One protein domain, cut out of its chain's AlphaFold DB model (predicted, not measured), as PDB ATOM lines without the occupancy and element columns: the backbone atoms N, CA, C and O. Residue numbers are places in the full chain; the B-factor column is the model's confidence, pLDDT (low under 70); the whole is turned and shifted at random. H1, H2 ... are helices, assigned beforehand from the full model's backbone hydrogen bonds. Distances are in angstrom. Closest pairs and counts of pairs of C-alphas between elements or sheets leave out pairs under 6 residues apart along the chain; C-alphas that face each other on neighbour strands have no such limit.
ATOM      1  N   ILE A  24      20.512 -50.363  20.041       68.06
ATOM      2  CA  ILE A  24      21.280 -50.492  18.786       68.06
ATOM      3  C   ILE A  24      22.528 -49.608  18.749       68.06
ATOM      4  O   ILE A  24      23.338 -49.738  17.832       68.06
ATOM      5  N   LEU A  25      22.713 -48.757  19.761       71.69
ATOM      6  CA  LEU A  25      23.818 -47.804  19.858       71.69
ATOM      7  C   LEU A  25      25.188 -48.486  19.704       71.69
ATOM      8  O   LEU A  25      26.007 -48.048  18.903       71.69
ATOM      9  N   GLY A  26      25.411 -49.604  20.406       71.38
ATOM     10  CA  GLY A  26      26.680 -50.338  20.334       71.38
ATOM     11  C   GLY A  26      26.964 -50.939  18.952       71.38
ATOM     12  O   GLY A  26      28.105 -50.936  18.499       71.38
ATOM     13  N   ARG A  27      25.925 -51.401  18.241       75.56
ATOM     14  CA  ARG A  27      26.065 -51.944  16.877       75.56
ATOM     15  C   ARG A  27      26.337 -50.844  15.858       75.56
ATOM     16  O   ARG A  27      27.147 -51.039  14.960       75.56
ATOM     17  N   ALA A  28      25.684 -49.694  16.010       71.88
ATOM     18  CA  ALA A  28      25.885 -48.553  15.127       71.88
ATOM     19  C   ALA A  28      27.302 -47.975  15.262       71.88
ATOM     20  O   ALA A  28      27.949 -47.697  14.257       71.88
ATOM     21  N   LEU A  29      27.816 -47.894  16.491       75.81
ATOM     22  CA  LEU A  29      29.169 -47.412  16.771       75.81
ATOM     23  C   LEU A  29      30.244 -48.397  16.272       75.81
ATOM     24  O   LEU A  29      31.266 -47.983  15.730       75.81
ATOM     25  N   ALA A  30      29.987 -49.707  16.364       76.12
ATOM     26  CA  ALA A  30      30.849 -50.720  15.753       76.12
ATOM     27  C   ALA A  30      30.883 -50.608  14.216       76.12
ATOM     28  O   ALA A  30      31.945 -50.727  13.611       76.12
ATOM     29  N   LEU A  31      29.738 -50.348  13.579       77.75
ATOM     30  CA  LEU A  31      29.650 -50.179  12.126       77.75
ATOM     31  C   LEU A  31      30.391 -48.918  11.660       77.75
ATOM     32  O   LEU A  31      31.106 -48.958  10.660       77.75
ATOM     33  N   GLU A  32      30.285 -47.826  12.416       77.31
ATOM     34  CA  GLU A  32      31.063 -46.609  12.183       77.31
ATOM     35  C   GLU A  32      32.573 -46.876  12.260       77.31
ATOM     36  O   GLU A  32      33.321 -46.469  11.369       77.31
ATOM     37  N   TYR A  33      33.018 -47.617  13.278       78.12
ATOM     38  CA  TYR A  33      34.424 -47.982  13.438       78.12
ATOM     39  C   TYR A  33      34.940 -48.833  12.268       78.12
ATOM     40  O   TYR A  33      35.983 -48.528  11.692       78.12
ATOM     41  N   VAL A  34      34.172 -49.839  11.841       80.00
ATOM     42  CA  VAL A  34      34.511 -50.662  10.667       80.00
ATOM     43  C   VAL A  34      34.574 -49.812   9.395       80.00
ATOM     44  O   VAL A  34      35.466 -49.999   8.571       80.00
ATOM     45  N   CYS A  35      33.677 -48.839   9.235       76.50
ATOM     46  CA  CYS A  35      33.689 -47.934   8.086       76.50
ATOM     47  C   CYS A  35      34.948 -47.046   8.064       76.50
ATOM     48  O   CYS A  35      35.571 -46.866   7.011       76.50
ATOM     49  N   LEU A  36      35.370 -46.541   9.228       79.50
ATOM     50  CA  LEU A  36      36.625 -45.799   9.375       79.50
ATOM     51  C   LEU A  36      37.839 -46.669   9.041       79.50
ATOM     52  O   LEU A  36      38.741 -46.214   8.339       79.50
ATOM     53  N   GLU A  37      37.850 -47.916   9.501       81.12
ATOM     54  CA  GLU A  37      38.955 -48.847   9.279       81.12
ATOM     55  C   GLU A  37      39.054 -49.294   7.815       81.12
ATOM     56  O   GLU A  37      40.148 -49.294   7.243       81.12
ATOM     57  N   ILE A  38      37.921 -49.555   7.154       79.88
ATOM     58  CA  ILE A  38      37.869 -49.823   5.709       79.88
ATOM     59  C   ILE A  38      38.369 -48.609   4.930       79.88
ATOM     60  O   ILE A  38      39.187 -48.759   4.028       79.88
ATOM     61  N   THR A  39      37.933 -47.402   5.289       76.06
ATOM     62  CA  THR A  39      38.368 -46.173   4.609       76.06
ATOM     63  C   THR A  39      39.863 -45.923   4.813       76.06
ATOM     64  O   THR A  39      40.564 -45.530   3.879       76.06
ATOM     65  N   GLY A  40      40.379 -46.185   6.017       77.81
ATOM     66  CA  GLY A  40      41.804 -46.098   6.327       77.81
ATOM     67  C   GLY A  40      42.630 -47.107   5.532       77.81
ATOM     68  O   GLY A  40      43.641 -46.732   4.938       77.81
ATOM     69  N   THR A  41      42.160 -48.351   5.460       80.88
ATOM     70  CA  THR A  41      42.797 -49.428   4.693       80.88
ATOM     71  C   THR A  41      42.768 -49.121   3.201       80.88
ATOM     72  O   THR A  41      43.807 -49.153   2.557       80.88
ATOM     73  N   LEU A  42      41.618 -48.713   2.663       78.81
ATOM     74  CA  LEU A  42      41.469 -48.319   1.263       78.81
ATOM     75  C   LEU A  42      42.380 -47.134   0.921       78.81
ATOM     76  O   LEU A  42      43.039 -47.138  -0.112       78.81
ATOM     77  N   SER A  43      42.480 -46.145   1.812       74.62
ATOM     78  CA  SER A  43      43.407 -45.024   1.653       74.62
ATOM     79  C   SER A  43      44.866 -45.487   1.646       74.62
ATOM     80  O   SER A  43      45.647 -44.976   0.845       74.62
ATOM     81  N   ALA A  44      45.238 -46.454   2.490       76.25
ATOM     82  CA  ALA A  44      46.579 -47.032   2.512       76.25
ATOM     83  C   ALA A  44      46.874 -47.848   1.243       76.25
ATOM     84  O   ALA A  44      47.951 -47.691   0.676       76.25
ATOM     85  N   THR A  45      45.916 -48.636   0.750       78.31
ATOM     86  CA  THR A  45      46.035 -49.394  -0.504       78.31
ATOM     87  C   THR A  45      46.177 -48.465  -1.704       78.31
ATOM     88  O   THR A  45      47.121 -48.609  -2.472       78.31
ATOM     89  N   ILE A  46      45.311 -47.453  -1.827       73.19
ATOM     90  CA  ILE A  46      45.393 -46.442  -2.893       73.19
ATOM     91  C   ILE A  46      46.724 -45.689  -2.810       73.19
ATOM     92  O   ILE A  46      47.347 -45.432  -3.831       73.19
ATOM     93  N   THR A  47      47.186 -45.357  -1.602       72.31
ATOM     94  CA  THR A  47      48.489 -44.704  -1.402       72.31
ATOM     95  C   THR A  47      49.651 -45.605  -1.814       72.31
ATOM     96  O   THR A  47      50.610 -45.101  -2.389       72.31
ATOM     97  N   GLY A  48      49.581 -46.907  -1.524       71.62
ATOM     98  CA  GLY A  48      50.592 -47.885  -1.925       71.62
ATOM     99  C   GLY A  48      50.693 -47.994  -3.444       71.62
ATOM    100  O   GLY A  48      51.756 -47.744  -3.999       71.62
ATOM    101  N   GLU A  49      49.561 -48.220  -4.110       72.94
ATOM    102  CA  GLU A  49      49.482 -48.291  -5.575       72.94
ATOM    103  C   GLU A  49      49.929 -46.976  -6.243       72.94
ATOM    104  O   GLU A  49      50.682 -46.993  -7.213       72.94
ATOM    105  N   LEU A  50      49.537 -45.809  -5.709       64.56
ATOM    106  CA  LEU A  50      49.994 -44.518  -6.247       64.56
ATOM    107  C   LEU A  50      51.484 -44.257  -5.984       64.56
ATOM    108  O   LEU A  50      52.130 -43.579  -6.785       64.56
ATOM    109  N   SER A  51      52.034 -44.770  -4.882       64.00
ATOM    110  CA  SER A  51      53.462 -44.651  -4.580       64.00
ATOM    111  C   SER A  51      54.309 -45.470  -5.556       64.00
ATOM    112  O   SER A  51      55.391 -45.017  -5.928       64.00
ATOM    113  N   ASP A  52      53.814 -46.621  -6.012       67.56
ATOM    114  CA  ASP A  52      54.512 -47.484  -6.974       67.56
ATOM    115  C   ASP A  52      54.563 -46.879  -8.390       67.56
ATOM    116  O   ASP A  52      55.482 -47.161  -9.158       67.56
ATOM    117  N   VAL A  53      53.645 -45.962  -8.718       68.31
ATOM    118  CA  VAL A  53      53.647 -45.185  -9.976       68.31
ATOM    119  C   VAL A  53      54.603 -43.972  -9.914       68.31
ATOM    120  O   VAL A  53      54.818 -43.287 -10.913       68.31
ATOM    121  N   GLY A  54      55.237 -43.711  -8.763       62.16
ATOM    122  CA  GLY A  54      56.233 -42.643  -8.597       62.16
ATOM    123  C   GLY A  54      55.652 -41.248  -8.335       62.16
ATOM    124  O   GLY A  54      56.371 -40.254  -8.453       62.16
ATOM    125  N   LEU A  55      54.368 -41.154  -7.970       60.22
ATOM    126  CA  LEU A  55      53.713 -39.885  -7.640       60.22
ATOM    127  C   LEU A  55      54.296 -39.265  -6.366       60.22
ATOM    128  O   LEU A  55      54.512 -39.923  -5.343       60.22
ATOM    129  N   THR A  56      54.522 -37.954  -6.407       68.19
ATOM    130  CA  THR A  56      55.066 -37.227  -5.260       68.19
ATOM    131  C   THR A  56      54.022 -37.101  -4.145       68.19
ATOM    132  O   THR A  56      52.822 -36.973  -4.386       68.19
ATOM    133  N   LYS A  57      54.465 -37.079  -2.877       66.38
ATOM    134  CA  LYS A  57      53.579 -36.956  -1.690       66.38
ATOM    135  C   LYS A  57      52.617 -35.759  -1.763       66.38
ATOM    136  O   LYS A  57      51.562 -35.767  -1.132       66.38
ATOM    137  N   GLN A  58      52.998 -34.731  -2.517       70.25
ATOM    138  CA  GLN A  58      52.232 -33.510  -2.722       70.25
ATOM    139  C   GLN A  58      51.024 -33.733  -3.643       70.25
ATOM    140  O   GLN A  58      49.945 -33.212  -3.367       70.25
ATOM    141  N   GLU A  59      51.161 -34.572  -4.668       66.81
ATOM    142  CA  GLU A  59      50.068 -34.938  -5.577       66.81
ATOM    143  C   GLU A  59      49.060 -35.865  -4.900       66.81
ATOM    144  O   GLU A  59      47.855 -35.715  -5.088       66.81
ATOM    145  N   LEU A  60      49.528 -36.743  -4.013       67.38
ATOM    146  CA  LEU A  60      48.650 -37.576  -3.197       67.38
ATOM    147  C   LEU A  60      47.811 -36.745  -2.211       67.38
ATOM    148  O   LEU A  60      46.622 -37.004  -2.012       67.38
ATOM    149  N   ALA A  61      48.413 -35.715  -1.609       71.69
ATOM    150  CA  ALA A  61      47.689 -34.769  -0.762       71.69
ATOM    151  C   ALA A  61      46.657 -33.964  -1.570       71.69
ATOM    152  O   ALA A  61      45.540 -33.752  -1.095       71.69
ATOM    153  N   LEU A  62      47.005 -33.571  -2.800       75.62
ATOM    154  CA  LEU A  62      46.094 -32.890  -3.718       75.62
ATOM    155  C   LEU A  62      44.922 -33.796  -4.123       75.62
ATOM    156  O   LEU A  62      43.778 -33.345  -4.145       75.62
ATOM    157  N   PHE A  63      45.181 -35.086  -4.357       75.12
ATOM    158  CA  PHE A  63      44.154 -36.081  -4.659       75.12
ATOM    159  C   PHE A  63      43.175 -36.246  -3.492       75.12
ATOM    160  O   PHE A  63      41.965 -36.114  -3.677       75.12
ATOM    161  N   GLY A  64      43.683 -36.426  -2.269       72.31
ATOM    162  CA  GLY A  64      42.844 -36.498  -1.069       72.31
ATOM    163  C   GLY A  64      42.021 -35.226  -0.836       72.31
ATOM    164  O   GLY A  64      40.836 -35.309  -0.512       72.31
ATOM    165  N   ALA A  65      42.612 -34.048  -1.060       76.62
ATOM    166  CA  ALA A  65      41.907 -32.771  -0.966       76.62
ATOM    167  C   ALA A  65      40.814 -32.633  -2.039       76.62
ATOM    168  O   ALA A  65      39.707 -32.196  -1.729       76.62
ATOM    169  N   SER A  66      41.093 -33.057  -3.275       79.19
ATOM    170  CA  SER A  66      40.123 -33.035  -4.374       79.19
ATOM    171  C   SER A  66      38.938 -33.966  -4.113       79.19
ATOM    172  O   SER A  66      37.795 -33.577  -4.342       79.19
ATOM    173  N   LEU A  67      39.189 -35.147  -3.541       79.69
ATOM    174  CA  LEU A  67      38.150 -36.107  -3.180       79.69
ATOM    175  C   LEU A  67      37.275 -35.579  -2.033       79.69
ATOM    176  O   LEU A  67      36.049 -35.664  -2.098       79.69
ATOM    177  N   GLY A  68      37.891 -34.979  -1.010       76.81
ATOM    178  CA  GLY A  68      37.167 -34.333   0.088       76.81
ATOM    179  C   GLY A  68      36.311 -33.157  -0.391       76.81
ATOM    180  O   GLY A  68      35.146 -33.041  -0.013       76.81
ATOM    181  N   PHE A  69      36.853 -32.325  -1.282       82.94
ATOM    182  CA  PHE A  69      36.111 -31.223  -1.889       82.94
ATOM    183  C   PHE A  69      34.955 -31.726  -2.761       82.94
ATOM    184  O   PHE A  69      33.838 -31.227  -2.639       82.94
ATOM    185  N   ALA A  70      35.177 -32.761  -3.575       82.00
ATOM    186  CA  ALA A  70      34.134 -33.383  -4.385       82.00
ATOM    187  C   ALA A  70      32.996 -33.955  -3.526       82.00
ATOM    188  O   ALA A  70      31.829 -33.806  -3.886       82.00
ATOM    189  N   MET A  71      33.311 -34.544  -2.368       79.75
ATOM    190  CA  MET A  71      32.301 -35.000  -1.410       79.75
ATOM    191  C   MET A  71      31.499 -33.844  -0.809       79.75
ATOM    192  O   MET A  71      30.278 -33.942  -0.736       79.75
ATOM    193  N   ILE A  72      32.139 -32.728  -0.444       82.88
ATOM    194  CA  ILE A  72      31.439 -31.530   0.056       82.88
ATOM    195  C   ILE A  72      30.527 -30.945  -1.022       82.88
ATOM    196  O   ILE A  72      29.381 -30.606  -0.738       82.88
ATOM    197  N   VAL A  73      31.009 -30.851  -2.261       83.50
ATOM    198  CA  VAL A  73      30.216 -30.353  -3.392       83.50
ATOM    199  C   VAL A  73      29.048 -31.290  -3.684       83.50
ATOM    200  O   VAL A  73      27.933 -30.817  -3.870       83.50
ATOM    201  N   SER A  74      29.266 -32.605  -3.662       81.62
ATOM    202  CA  SER A  74      28.208 -33.602  -3.876       81.62
ATOM    203  C   SER A  74      27.172 -33.577  -2.752       81.62
ATOM    204  O   SER A  74      25.974 -33.621  -3.018       81.62
ATOM    205  N   TRP A  75      27.613 -33.435  -1.503       79.94
ATOM    206  CA  TRP A  75      26.745 -33.279  -0.338       79.94
ATOM    207  C   TRP A  75      25.939 -31.977  -0.393       79.94
ATOM    208  O   TRP A  75      24.728 -31.982  -0.179       79.94
TER     209      TRP A  75
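What this domain is: This is residues 24 to 75 of the 123 residues of the protein "Hypothetical protein" of Pseudictyota dubia (UniProt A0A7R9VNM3). Two helices meet near their ends as a V, a long arm H1 and a shorter arm H2, with the tight link at the corner. The free ends spread apart: residues 24 to 42 and residues 65 to 75 stand free. The printed part has 52 residues with two named helices, H1 then H2, no named strand, and is all helix. It is loose, with a radius of gyration of the C-alphas of 14.3 A, and flat, spanning 45 by 26 by 12 A.

Where its parts are: H1, residues 25 to 52, begins at C-alpha 25 (23.818, -47.804, 19.858) and is 40.8 A long from first to last C-alpha. H2, residues 57 to 75, is 27.1 A long and ends at C-alpha 75 (26.745, -33.279, -0.338).

How they stand to each other: H1 and H2 are close but not clearly touching; their closest C-alphas, those of Thr 47 and Leu 60, are 7.4 A apart. They run opposite ways at a steep tilt of 42 degrees. In H1 and H2 every O i to N i+4 pair is within hydrogen-bond range.

The domain as a whole: The two C-alphas farthest apart, those of Ile 24 and Gly 54, are 45.1 A apart. The printed part has no cut, and its one link, H1 to H2, is tight. The mean pLDDT of the printed part is 74.6; residue 24, residues 50 to 57 and residues 59 to 60 are under 70.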